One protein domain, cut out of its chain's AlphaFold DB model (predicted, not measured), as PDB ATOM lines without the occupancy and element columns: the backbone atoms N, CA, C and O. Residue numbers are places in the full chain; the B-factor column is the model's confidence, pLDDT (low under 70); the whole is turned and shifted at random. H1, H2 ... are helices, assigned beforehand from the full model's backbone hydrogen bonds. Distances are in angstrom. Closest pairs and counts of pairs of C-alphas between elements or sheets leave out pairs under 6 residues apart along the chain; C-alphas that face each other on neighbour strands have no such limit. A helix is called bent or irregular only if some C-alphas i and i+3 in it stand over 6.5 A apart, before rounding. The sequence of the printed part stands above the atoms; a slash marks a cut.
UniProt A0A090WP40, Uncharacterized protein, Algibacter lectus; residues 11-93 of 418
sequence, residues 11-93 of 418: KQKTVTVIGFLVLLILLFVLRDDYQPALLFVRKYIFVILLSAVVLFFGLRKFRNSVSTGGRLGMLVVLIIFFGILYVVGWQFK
ATOM      1  N   LYS A  11      46.219  13.981   0.172       75.00
ATOM      2  CA  LYS A  11      46.114  12.651  -0.471       75.00
ATOM      3  C   LYS A  11      45.770  11.516   0.508       75.00
ATOM      4  O   LYS A  11      44.928  10.682   0.196       75.00
ATOM      5  N   GLN A  12      46.364  11.493   1.703       77.44
ATOM      6  CA  GLN A  12      46.117  10.431   2.691       77.44
ATOM      7  C   GLN A  12      44.711  10.530   3.302       77.44
ATOM      8  O   GLN A  12      44.080   9.509   3.573       77.44
ATOM      9  N   LYS A  13      44.199  11.757   3.469       78.94
ATOM     10  CA  LYS A  13      42.812  11.997   3.888       78.94
ATOM     11  C   LYS A  13      41.827  11.460   2.849       78.94
ATOM     12  O   LYS A  13      40.924  10.720   3.218       78.94
ATOM     13  N   THR A  14      42.042  11.751   1.565       84.19
ATOM     14  CA  THR A  14      41.184  11.251   0.476       84.19
ATOM     15  C   THR A  14      41.152   9.723   0.421       84.19
ATOM     16  O   THR A  14      40.069   9.153   0.399       84.19
ATOM     17  N   VAL A  15      42.307   9.048   0.480       86.38
ATOM     18  CA  VAL A  15      42.360   7.571   0.466       86.38
ATOM     19  C   VAL A  15      41.642   6.968   1.672       86.38
ATOM     20  O   VAL A  15      40.919   5.989   1.523       86.38
ATOM     21  N   THR A  16      41.785   7.562   2.859       86.00
ATOM     22  CA  THR A  16      41.113   7.056   4.068       86.00
ATOM     23  C   THR A  16      39.597   7.233   3.985       86.00
ATOM     24  O   THR A  16      38.861   6.327   4.357       86.00
ATOM     25  N   VAL A  17      39.123   8.371   3.462       88.75
ATOM     26  CA  VAL A  17      37.688   8.626   3.255       88.75
ATOM     27  C   VAL A  17      37.106   7.666   2.218       88.75
ATOM     28  O   VAL A  17      36.070   7.067   2.479       88.75
ATOM     29  N   ILE A  18      37.786   7.469   1.083       91.06
ATOM     30  CA  ILE A  18      37.359   6.505   0.058       91.06
ATOM     31  C   ILE A  18      37.355   5.087   0.634       91.06
ATOM     32  O   ILE A  18      36.363   4.385   0.495       91.06
ATOM     33  N   GLY A  19      38.419   4.680   1.331       92.62
ATOM     34  CA  GLY A  19      38.500   3.362   1.959       92.62
ATOM     35  C   GLY A  19      37.401   3.134   2.999       92.62
ATOM     36  O   GLY A  19      36.804   2.063   3.032       92.62
ATOM     37  N   PHE A  20      37.078   4.147   3.804       92.25
ATOM     38  CA  PHE A  20      35.966   4.088   4.752       92.25
ATOM     39  C   PHE A  20      34.608   3.982   4.047       92.25
ATOM     40  O   PHE A  20      33.760   3.205   4.473       92.25
ATOM     41  N   LEU A  21      34.404   4.717   2.951       93.38
ATOM     42  CA  LEU A  21      33.174   4.657   2.164       93.38
ATOM     43  C   LEU A  21      33.007   3.282   1.499       93.38
ATOM     44  O   LEU A  21      31.930   2.701   1.574       93.38
ATOM     45  N   VAL A  22      34.081   2.719   0.938       92.88
ATOM     46  CA  VAL A  22      34.096   1.347   0.406       92.88
ATOM     47  C   VAL A  22      33.776   0.333   1.505       92.88
ATOM     48  O   VAL A  22      32.963  -0.558   1.283       92.88
ATOM     49  N   LEU A  23      34.352   0.488   2.703       92.00
ATOM     50  CA  LEU A  23      34.048  -0.375   3.846       92.00
ATOM     51  C   LEU A  23      32.570  -0.284   4.255       92.00
ATOM     52  O   LEU A  23      31.960  -1.312   4.525       92.00
ATOM     53  N   LEU A  24      31.987   0.918   4.289       89.81
ATOM     54  CA  LEU A  24      30.566   1.101   4.598       89.81
ATOM     55  C   LEU A  24      29.659   0.466   3.542       89.81
ATOM     56  O   LEU A  24      28.693  -0.194   3.908       89.81
ATOM     57  N   ILE A  25      29.981   0.623   2.254       87.88
ATOM     58  CA  ILE A  25      29.243  -0.043   1.172       87.88
ATOM     59  C   ILE A  25      29.344  -1.562   1.328       87.88
ATOM     60  O   ILE A  25      28.335  -2.251   1.255       87.88
ATOM     61  N   LEU A  26      30.538  -2.088   1.599       87.81
ATOM     62  CA  LEU A  26      30.757  -3.522   1.762       87.81
ATOM     63  C   LEU A  26      30.010  -4.078   2.985       87.81
ATOM     64  O   LEU A  26      29.367  -5.117   2.884       87.81
ATOM     65  N   LEU A  27      30.008  -3.357   4.111       87.62
ATOM     66  CA  LEU A  27      29.191  -3.694   5.284       87.62
ATOM     67  C   LEU A  27      27.687  -3.609   5.006       87.62
ATOM     68  O   LEU A  27      26.903  -4.285   5.661       87.62
ATOM     69  N   PHE A  28      27.253  -2.772   4.075       86.06
ATOM     70  CA  PHE A  28      25.843  -2.679   3.727       86.06
ATOM     71  C   PHE A  28      25.411  -3.824   2.798       86.06
ATOM     72  O   PHE A  28      24.374  -4.438   3.027       86.06
ATOM     73  N   VAL A  29      26.233  -4.150   1.796       83.62
ATOM     74  CA  VAL A  29      25.953  -5.205   0.809       83.62
ATOM     75  C   VAL A  29      26.070  -6.607   1.411       83.62
ATOM     76  O   VAL A  29      25.254  -7.457   1.086       83.62
ATOM     77  N   LEU A  30      27.036  -6.852   2.302       86.00
ATOM     78  CA  LEU A  30      27.276  -8.174   2.905       86.00
ATOM     79  C   LEU A  30      26.486  -8.402   4.205       86.00
ATOM     80  O   LEU A  30      26.921  -9.147   5.086       86.00
ATOM     81  N   ARG A  31      25.364  -7.701   4.398       87.81
ATOM     82  CA  ARG A  31      24.617  -7.773   5.662       87.81
ATOM     83  C   ARG A  31      23.987  -9.124   5.940       87.81
ATOM     84  O   ARG A  31      23.888  -9.503   7.102       87.81
ATOM     85  N   ASP A  32      23.603  -9.845   4.900       84.94
ATOM     86  CA  ASP A  32      23.134 -11.221   4.984       84.94
ATOM     87  C   ASP A  32      24.226 -12.170   5.496       84.94
ATOM     88  O   ASP A  32      23.931 -13.029   6.326       84.94
ATOM     89  N   ASP A  33      25.490 -11.943   5.125       87.44
ATOM     90  CA  ASP A  33      26.609 -12.796   5.541       87.44
ATOM     91  C   ASP A  33      26.969 -12.653   7.030       87.44
ATOM     92  O   ASP A  33      27.282 -13.643   7.696       87.44
ATOM     93  N   TYR A  34      26.941 -11.436   7.595       90.62
ATOM     94  CA  TYR A  34      27.308 -11.228   9.007       90.62
ATOM     95  C   TYR A  34      26.120 -11.186   9.975       90.62
ATOM     96  O   TYR A  34      26.331 -11.268  11.190       90.62
ATOM     97  N   GLN A  35      24.877 -11.080   9.497       93.06
ATOM     98  CA  GLN A  35      23.694 -11.095  10.365       93.06
ATOM     99  C   GLN A  35      23.618 -12.340  11.271       93.06
ATOM    100  O   GLN A  35      23.337 -12.163  12.463       93.06
ATOM    101  N   PRO A  36      23.968 -13.563  10.819       92.56
ATOM    102  CA  PRO A  36      24.016 -14.729  11.699       92.56
ATOM    103  C   PRO A  36      24.970 -14.544  12.887       92.56
ATOM    104  O   PRO A  36      24.662 -14.965  14.005       92.56
ATOM    105  N   ALA A  37      26.100 -13.857  12.686       92.81
ATOM    106  CA  ALA A  37      27.034 -13.532  13.760       92.81
ATOM    107  C   ALA A  37      26.448 -12.495  14.734       92.81
ATOM    108  O   ALA A  37      26.603 -12.635  15.949       92.81
ATOM    109  N   LEU A  38      25.713 -11.492  14.239       93.25
ATOM    110  CA  LEU A  38      25.013 -10.528  15.099       93.25
ATOM    111  C   LEU A  38      23.922 -11.201  15.932       93.25
ATOM    112  O   LEU A  38      23.811 -10.944  17.132       93.25
ATOM    113  N   LEU A  39      23.159 -12.112  15.326       93.19
ATOM    114  CA  LEU A  39      22.176 -12.924  16.032       93.19
ATOM    115  C   LEU A  39      22.825 -13.861  17.047       93.19
ATOM    116  O   LEU A  39      22.267 -14.058  18.122       93.19
ATOM    117  N   PHE A  40      23.995 -14.425  16.752       93.62
ATOM    118  CA  PHE A  40      24.752 -15.214  17.722       93.62
ATOM    119  C   PHE A  40      25.134 -14.368  18.941       93.62
ATOM    120  O   PHE A  40      24.880 -14.778  20.074       93.62
ATOM    121  N   VAL A  41      25.663 -13.159  18.717       93.50
ATOM    122  CA  VAL A  41      25.967 -12.212  19.801       93.50
ATOM    123  C   VAL A  41      24.705 -11.866  20.579       93.50
ATOM    124  O   VAL A  41      24.734 -11.888  21.805       93.50
ATOM    125  N   ARG A  42      23.589 -11.593  19.890       93.44
ATOM    126  CA  ARG A  42      22.298 -11.312  20.524       93.44
ATOM    127  C   ARG A  42      21.877 -12.466  21.417       93.44
ATOM    128  O   ARG A  42      21.611 -12.215  22.582       93.44
ATOM    129  N   LYS A  43      21.843 -13.693  20.886       92.88
ATOM    130  CA  LYS A  43      21.453 -14.916  21.598       92.88
ATOM    131  C   LYS A  43      22.341 -15.091  22.829       92.88
ATOM    132  O   LYS A  43      21.856 -15.062  23.949       92.88
ATOM    133  N   TYR A  44      23.654 -15.134  22.672       92.62
ATOM    134  CA  TYR A  44      24.566 -15.473  23.768       92.62
ATOM    135  C   TYR A  44      25.122 -14.268  24.538       92.62
ATOM    136  O   TYR A  44      26.139 -14.400  25.222       92.62
ATOM    137  N   ILE A  45      24.458 -13.108  24.484       93.25
ATOM    138  CA  ILE A  45      24.987 -11.850  25.033       93.25
ATOM    139  C   ILE A  45      25.370 -11.961  26.511       93.25
ATOM    140  O   ILE A  45      26.426 -11.475  26.901       93.25
ATOM    141  N   PHE A  46      24.579 -12.658  27.332       92.50
ATOM    142  CA  PHE A  46      24.908 -12.861  28.744       92.50
ATOM    143  C   PHE A  46      26.194 -13.654  28.938       92.50
ATOM    144  O   PHE A  46      27.060 -13.232  29.698       92.50
ATOM    145  N   VAL A  47      26.342 -14.775  28.229       92.31
ATOM    146  CA  VAL A  47      27.535 -15.624  28.330       92.31
ATOM    147  C   VAL A  47      28.765 -14.869  27.834       92.31
ATOM    148  O   VAL A  47      29.819 -14.935  28.466       92.31
ATOM    149  N   ILE A  48      28.623 -14.103  26.750       93.62
ATOM    150  CA  ILE A  48      29.692 -13.273  26.188       93.62
ATOM    151  C   ILE A  48      30.103 -12.184  27.182       93.62
ATOM    152  O   ILE A  48      31.290 -12.045  27.470       93.62
ATOM    153  N   LEU A  49      29.146 -11.441  27.747       94.69
ATOM    154  CA  LEU A  49      29.422 -10.384  28.721       94.69
ATOM    155  C   LEU A  49      30.047 -10.944  30.000       94.69
ATOM    156  O   LEU A  49      31.052 -10.410  30.463       94.69
ATOM    157  N   LEU A  50      29.505 -12.038  30.539       93.94
ATOM    158  CA  LEU A  50      30.047 -12.708  31.719       93.94
ATOM    159  C   LEU A  50      31.494 -13.156  31.476       93.94
ATOM    160  O   LEU A  50      32.381 -12.854  32.275       93.94
ATOM    161  N   SER A  51      31.747 -13.806  30.340       93.88
ATOM    162  CA  SER A  51      33.084 -14.255  29.943       93.88
ATOM    163  C   SER A  51      34.044 -13.080  29.759       93.88
ATOM    164  O   SER A  51      35.173 -13.126  30.245       93.88
ATOM    165  N   ALA A  52      33.602 -12.002  29.106       95.31
ATOM    166  CA  ALA A  52      34.410 -10.811  28.867       95.31
ATOM    167  C   ALA A  52      34.768 -10.084  30.170       95.31
ATOM    168  O   ALA A  52      35.919  -9.695  30.353       95.31
ATOM    169  N   VAL A  53      33.814  -9.941  31.097       95.50
ATOM    170  CA  VAL A  53      34.037  -9.329  32.416       95.50
ATOM    171  C   VAL A  53      35.046 -10.147  33.219       95.50
ATOM    172  O   VAL A  53      36.024  -9.592  33.729       95.50
ATOM    173  N   VAL A  54      34.862 -11.468  33.288       94.62
ATOM    174  CA  VAL A  54      35.766 -12.353  34.033       94.62
ATOM    175  C   VAL A  54      37.161 -12.380  33.412       94.62
ATOM    176  O   VAL A  54      38.145 -12.273  34.143       94.62
ATOM    177  N   LEU A  55      37.277 -12.427  32.081       94.62
ATOM    178  CA  LEU A  55      38.571 -12.332  31.398       94.62
ATOM    179  C   LEU A  55      39.241 -10.985  31.631       94.62
ATOM    180  O   LEU A  55      40.432 -10.945  31.918       94.62
ATOM    181  N   PHE A  56      38.500  -9.882  31.548       94.75
ATOM    182  CA  PHE A  56      39.059  -8.550  31.745       94.75
ATOM    183  C   PHE A  56      39.651  -8.391  33.151       94.75
ATOM    184  O   PHE A  56      40.816  -8.009  33.295       94.75
ATOM    185  N   PHE A  57      38.891  -8.738  34.196       94.44
ATOM    186  CA  PHE A  57      39.382  -8.673  35.574       94.44
ATOM    187  C   PHE A  57      40.458  -9.726  35.863       94.44
ATOM    188  O   PHE A  57      41.451  -9.419  36.528       94.44
ATOM    189  N   GLY A  58      40.306 -10.936  35.320       91.88
ATOM    190  CA  GLY A  58      41.269 -12.025  35.443       91.88
ATOM    191  C   GLY A  58      42.631 -11.670  34.850       91.88
ATOM    192  O   GLY A  58      43.644 -11.743  35.544       91.88
ATOM    193  N   LEU A  59      42.657 -11.190  33.604       90.62
ATOM    194  CA  LEU A  59      43.876 -10.762  32.913       90.62
ATOM    195  C   LEU A  59      44.485  -9.507  33.545       90.62
ATOM    196  O   LEU A  59      45.707  -9.408  33.652       90.62
ATOM    197  N   ARG A  60      43.664  -8.558  34.016       91.31
ATOM    198  CA  ARG A  60      44.160  -7.379  34.745       91.31
ATOM    199  C   ARG A  60      44.887  -7.787  36.028       91.31
ATOM    200  O   ARG A  60      45.992  -7.310  36.280       91.31
ATOM    201  N   LYS A  61      44.303  -8.690  36.818       88.19
ATOM    202  CA  LYS A  61      44.920  -9.195  38.053       88.19
ATOM    203  C   LYS A  61      46.141 -10.075  37.767       88.19
ATOM    204  O   LYS A  61      47.132  -9.963  38.481       88.19
ATOM    205  N   PHE A  62      46.117 -10.868  36.694       88.81
ATOM    206  CA  PHE A  62      47.274 -11.631  36.217       88.81
ATOM    207  C   PHE A  62      48.463 -10.717  35.881       88.81
ATOM    208  O   PHE A  62      49.570 -10.944  36.364       88.81
ATOM    209  N   ARG A  63      48.227  -9.638  35.120       87.81
ATOM    210  CA  ARG A  63      49.264  -8.660  34.746       87.81
ATOM    211  C   ARG A  63      49.843  -7.907  35.944       87.81
ATOM    212  O   ARG A  63      51.034  -7.624  35.951       87.81
ATOM    213  N   ASN A  64      49.018  -7.606  36.944       86.88
ATOM    214  CA  ASN A  64      49.439  -6.884  38.147       86.88
ATOM    215  C   ASN A  64      50.088  -7.789  39.210       86.88
ATOM    216  O   ASN A  64      50.568  -7.293  40.226       86.88
ATOM    217  N   SER A  65      50.090  -9.110  39.014       83.69
ATOM    218  CA  SER A  65      50.688 -10.040  39.967       83.69
ATOM    219  C   SER A  65      52.212 -10.057  39.827       83.69
ATOM    220  O   SER A  65      52.757 -10.280  38.738       83.69
ATOM    221  N   VAL A  66      52.896  -9.816  40.946       78.44
ATOM    222  CA  VAL A  66      54.364  -9.748  41.030       78.44
ATOM    223  C   VAL A  66      54.986 -11.147  41.124       78.44
ATOM    224  O   VAL A  66      56.088 -11.358  40.629       78.44
ATOM    225  N   SER A  67      54.276 -12.126  41.699       87.19
ATOM    226  CA  SER A  67      54.788 -13.483  41.916       87.19
ATOM    227  C   SER A  67      54.361 -14.468  40.822       87.19
ATOM    228  O   SER A  67      53.212 -14.481  40.371       87.19
ATOM    229  N   THR A  68      55.274 -15.362  40.432       81.75
ATOM    230  CA  THR A  68      54.998 -16.445  39.468       81.75
ATOM    231  C   THR A  68      53.873 -17.364  39.954       81.75
ATOM    232  O   THR A  68      53.003 -17.736  39.170       81.75
ATOM    233  N   GLY A  69      53.823 -17.661  41.259       84.62
ATOM    234  CA  GLY A  69      52.747 -18.458  41.862       84.62
ATOM    235  C   GLY A  69      51.377 -17.775  41.804       84.62
ATOM    236  O   GLY A  69      50.383 -18.422  41.484       84.62
ATOM    237  N   GLY A  70      51.314 -16.454  42.022       83.75
ATOM    238  CA  GLY A  70      50.068 -15.689  41.903       83.75
ATOM    239  C   GLY A  70      49.530 -15.657  40.470       83.75
ATOM    240  O   GLY A  70      48.322 -15.755  40.255       83.75
ATOM    241  N   ARG A  71      50.428 -15.599  39.479       87.56
ATOM    242  CA  ARG A  71      50.080 -15.717  38.055       87.56
ATOM    243  C   ARG A  71      49.541 -17.102  37.706       87.56
ATOM    244  O   ARG A  71      48.498 -17.191  37.062       87.56
ATOM    245  N   LEU A  72      50.213 -18.163  38.158       88.94
ATOM    246  CA  LEU A  72      49.789 -19.542  37.909       88.94
ATOM    247  C   LEU A  72      48.420 -19.829  38.549       88.94
ATOM    248  O   LEU A  72      47.529 -20.355  37.889       88.94
ATOM    249  N   GLY A  73      48.217 -19.397  39.798       89.94
ATOM    250  CA  GLY A  73      46.941 -19.550  40.500       89.94
ATOM    251  C   GLY A  73      45.780 -18.847  39.789       89.94
ATOM    252  O   GLY A  73      44.704 -19.422  39.655       89.94
ATOM    253  N   MET A  74      45.998 -17.638  39.257       89.75
ATOM    254  CA  MET A  74      44.976 -16.927  38.477       89.75
ATOM    255  C   MET A  74      44.594 -17.661  37.184       89.75
ATOM    256  O   MET A  74      43.416 -17.682  36.834       89.75
ATOM    257  N   LEU A  75      45.556 -18.280  36.487       90.50
ATOM    258  CA  LEU A  75      45.261 -19.090  35.300       90.50
ATOM    259  C   LEU A  75      44.436 -20.329  35.655       90.50
ATOM    260  O   LEU A  75      43.455 -20.610  34.975       90.50
ATOM    261  N   VAL A  76      44.780 -21.021  36.747       93.62
ATOM    262  CA  VAL A  76      44.013 -22.180  37.233       93.62
ATOM    263  C   VAL A  76      42.572 -21.785  37.558       93.62
ATOM    264  O   VAL A  76      41.643 -22.453  37.115       93.62
ATOM    265  N   VAL A  77      42.361 -20.664  38.258       93.25
ATOM    266  CA  VAL A  77      41.011 -20.161  38.569       93.25
ATOM    267  C   VAL A  77      40.217 -19.846  37.300       93.25
ATOM    268  O   VAL A  77      39.041 -20.194  37.220       93.25
ATOM    269  N   LEU A  78      40.842 -19.224  36.293       93.56
ATOM    270  CA  LEU A  78      40.182 -18.952  35.014       93.56
ATOM    271  C   LEU A  78      39.794 -20.246  34.289       93.56
ATOM    272  O   LEU A  78      38.667 -20.348  33.811       93.56
ATOM    273  N   ILE A  79      40.687 -21.240  34.248       94.62
ATOM    274  CA  ILE A  79      40.401 -22.548  33.640       94.62
ATOM    275  C   ILE A  79      39.224 -23.221  34.353       94.62
ATOM    276  O   ILE A  79      38.295 -23.674  33.688       94.62
ATOM    277  N   ILE A  80      39.222 -23.240  35.689       95.75
ATOM    278  CA  ILE A  80      38.126 -23.813  36.480       95.75
ATOM    279  C   ILE A  80      36.813 -23.078  36.192       95.75
ATOM    280  O   ILE A  80      35.798 -23.721  35.941       95.75
ATOM    281  N   PHE A  81      36.823 -21.742  36.172       94.81
ATOM    282  CA  PHE A  81      35.626 -20.948  35.892       94.81
ATOM    283  C   PHE A  81      35.038 -21.252  34.507       94.81
ATOM    284  O   PHE A  81      33.842 -21.514  34.393       94.81
ATOM    285  N   PHE A  82      35.867 -21.262  33.457       94.69
ATOM    286  CA  PHE A  82      35.409 -21.580  32.102       94.69
ATOM    287  C   PHE A  82      34.986 -23.043  31.950       94.69
ATOM    288  O   PHE A  82      34.016 -23.318  31.247       94.69
ATOM    289  N   GLY A  83      35.647 -23.963  32.658       94.50
ATOM    290  CA  GLY A  83      35.232 -25.362  32.747       94.50
ATOM    291  C   GLY A  83      33.836 -25.508  33.357       94.50
ATOM    292  O   GLY A  83      32.974 -26.157  32.767       94.50
ATOM    293  N   ILE A  84      33.570 -24.839  34.484       94.00
ATOM    294  CA  ILE A  84      32.245 -24.824  35.123       94.00
ATOM    295  C   ILE A  84      31.206 -24.194  34.194       94.00
ATOM    296  O   ILE A  84      30.129 -24.756  34.015       94.00
ATOM    297  N   LEU A  85      31.522 -23.056  33.572       92.56
ATOM    298  CA  LEU A  85      30.611 -22.379  32.649       92.56
ATOM    299  C   LEU A  85      30.236 -23.284  31.469       92.56
ATOM    300  O   LEU A  85      29.065 -23.339  31.098       92.56
ATOM    301  N   TYR A  86      31.198 -24.021  30.909       91.56
ATOM    302  CA  TYR A  86      30.951 -24.979  29.833       91.56
ATOM    303  C   TYR A  86      30.062 -26.144  30.291       91.56
ATOM    304  O   TYR A  86      29.072 -26.457  29.630       91.56
ATOM    305  N   VAL A  87      30.356 -26.755  31.442       92.62
ATOM    306  CA  VAL A  87      29.559 -27.873  31.972       92.62
ATOM    307  C   VAL A  87      28.132 -27.422  32.305       92.62
ATOM    308  O   VAL A  87      27.165 -28.019  31.840       92.62
ATOM    309  N   VAL A  88      27.974 -26.327  33.049       91.06
ATOM    310  CA  VAL A  88      26.657 -25.825  33.465       91.06
ATOM    311  C   VAL A  88      25.860 -25.288  32.277       91.06
ATOM    312  O   VAL A  88      24.687 -25.614  32.109       91.06
ATOM    313  N   GLY A  89      26.489 -24.475  31.428       86.62
ATOM    314  CA  GLY A  89      25.825 -23.851  30.289       86.62
ATOM    315  C   GLY A  89      25.464 -24.841  29.184       86.62
ATOM    316  O   GLY A  89      24.330 -24.812  28.704       86.62
ATOM    317  N   TRP A  90      26.410 -25.702  28.791       85.12
ATOM    318  CA  TRP A  90      26.289 -26.578  27.620       85.12
ATOM    319  C   TRP A  90      25.841 -27.996  27.977       85.12
ATOM    320  O   TRP A  90      24.836 -28.458  27.444       85.12
ATOM    321  N   GLN A  91      26.533 -28.683  28.896       87.06
ATOM    322  CA  GLN A  91      26.223 -30.086  29.222       87.06
ATOM    323  C   GLN A  91      24.891 -30.218  29.965       87.06
ATOM    324  O   GLN A  91      24.041 -31.013  29.571       87.06
ATOM    325  N   PHE A  92      24.657 -29.381  30.981       87.75
ATOM    326  CA  PHE A  92      23.369 -29.338  31.685       87.75
ATOM    327  C   PHE A  92      22.307 -28.487  30.980       87.75
ATOM    328  O   PHE A  92      21.189 -28.373  31.477       87.75
ATOM    329  N   LYS A  93      22.633 -27.881  29.829       90.56
ATOM    330  CA  LYS A  93      21.722 -27.041  29.035       90.56
ATOM    331  C   LYS A  93      21.031 -25.935  29.850       90.56
ATOM    332  O   LYS A  93      19.931 -25.503  29.502       90.56
TER     333      LYS A  93
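Overview. This is residues 11 to 93 of the 418 residues of an uncharacterized protein of Algibacter lectus (UniProt A0A090WP40). The model is a wide, flat, open U of helices: H1 is one lone arm, H2 is the short floor, and H3 and H4, side by side as a long helical hairpin, make the other arm. H1 and residues 31 to 39 of H2 stick out from the hairpin, and the space between the two arms of the U is empty. The printed part has 83 residues, with four named helices in the order H1, H2, H3, H4 and no named strand; the class is all helix. The whole is extended, with a radius of gyration of the C-alphas of 20.0 A, and spans 53 by 38 by 13 A.

Along the chain. H1 runs from residue 11, C-alpha at (46.114, 12.651, -0.471), to residue 29, 27.0 A from first to last C-alpha. H2 holds residues 31 to 43 and is 17.7 A long. It is irregular, but only just: C-alphas 33 and 36 are 7.0 A apart, against about 5 A in a regular helix. H3, residues 45 to 64, begins with its C-alpha at (24.987, -11.850, 25.033) and is 28.2 A long. H4, residues 68 to 91, is the longest at 33.5 A and ends with its C-alpha at (26.223, -30.086, 29.222). H4 is neither bent nor irregular, but only just: C-alphas 88 and 91 are 6.0 A apart.

Arrangement. H1 and H2 meet only through their link. H1 is apart from H3 and from H4. H2 and H3 are close but not clearly touching, and their lines stand about perpendicular, at 76 degrees; their closest C-alphas, those of Val 41 and Ile 48, are 7.5 A apart. H2 and H4 are apart. H3 and H4 touch and form a helical hairpin, running opposite ways at a shallow tilt of 9 degrees. Their closest C-alphas, those of Phe 62 and Arg 71, are 5.3 A apart. In H1, H3 and H4 every O i to N i+4 pair is within hydrogen-bond range, and in H2 7 of 9 are.

Size, cuts and confidence. The two C-alphas farthest apart, those of Lys 11 and Phe 92, are 57.6 A apart. Residues 11 to 39 stand free, and the body without them, 54 residues, spans 38 by 21 by 10 A. The printed part has no cut, and the three links, H1 to H2, H2 to H3 and H3 to H4, are tight. The mean pLDDT of the printed part is 90.0, and no printed residue is under 70.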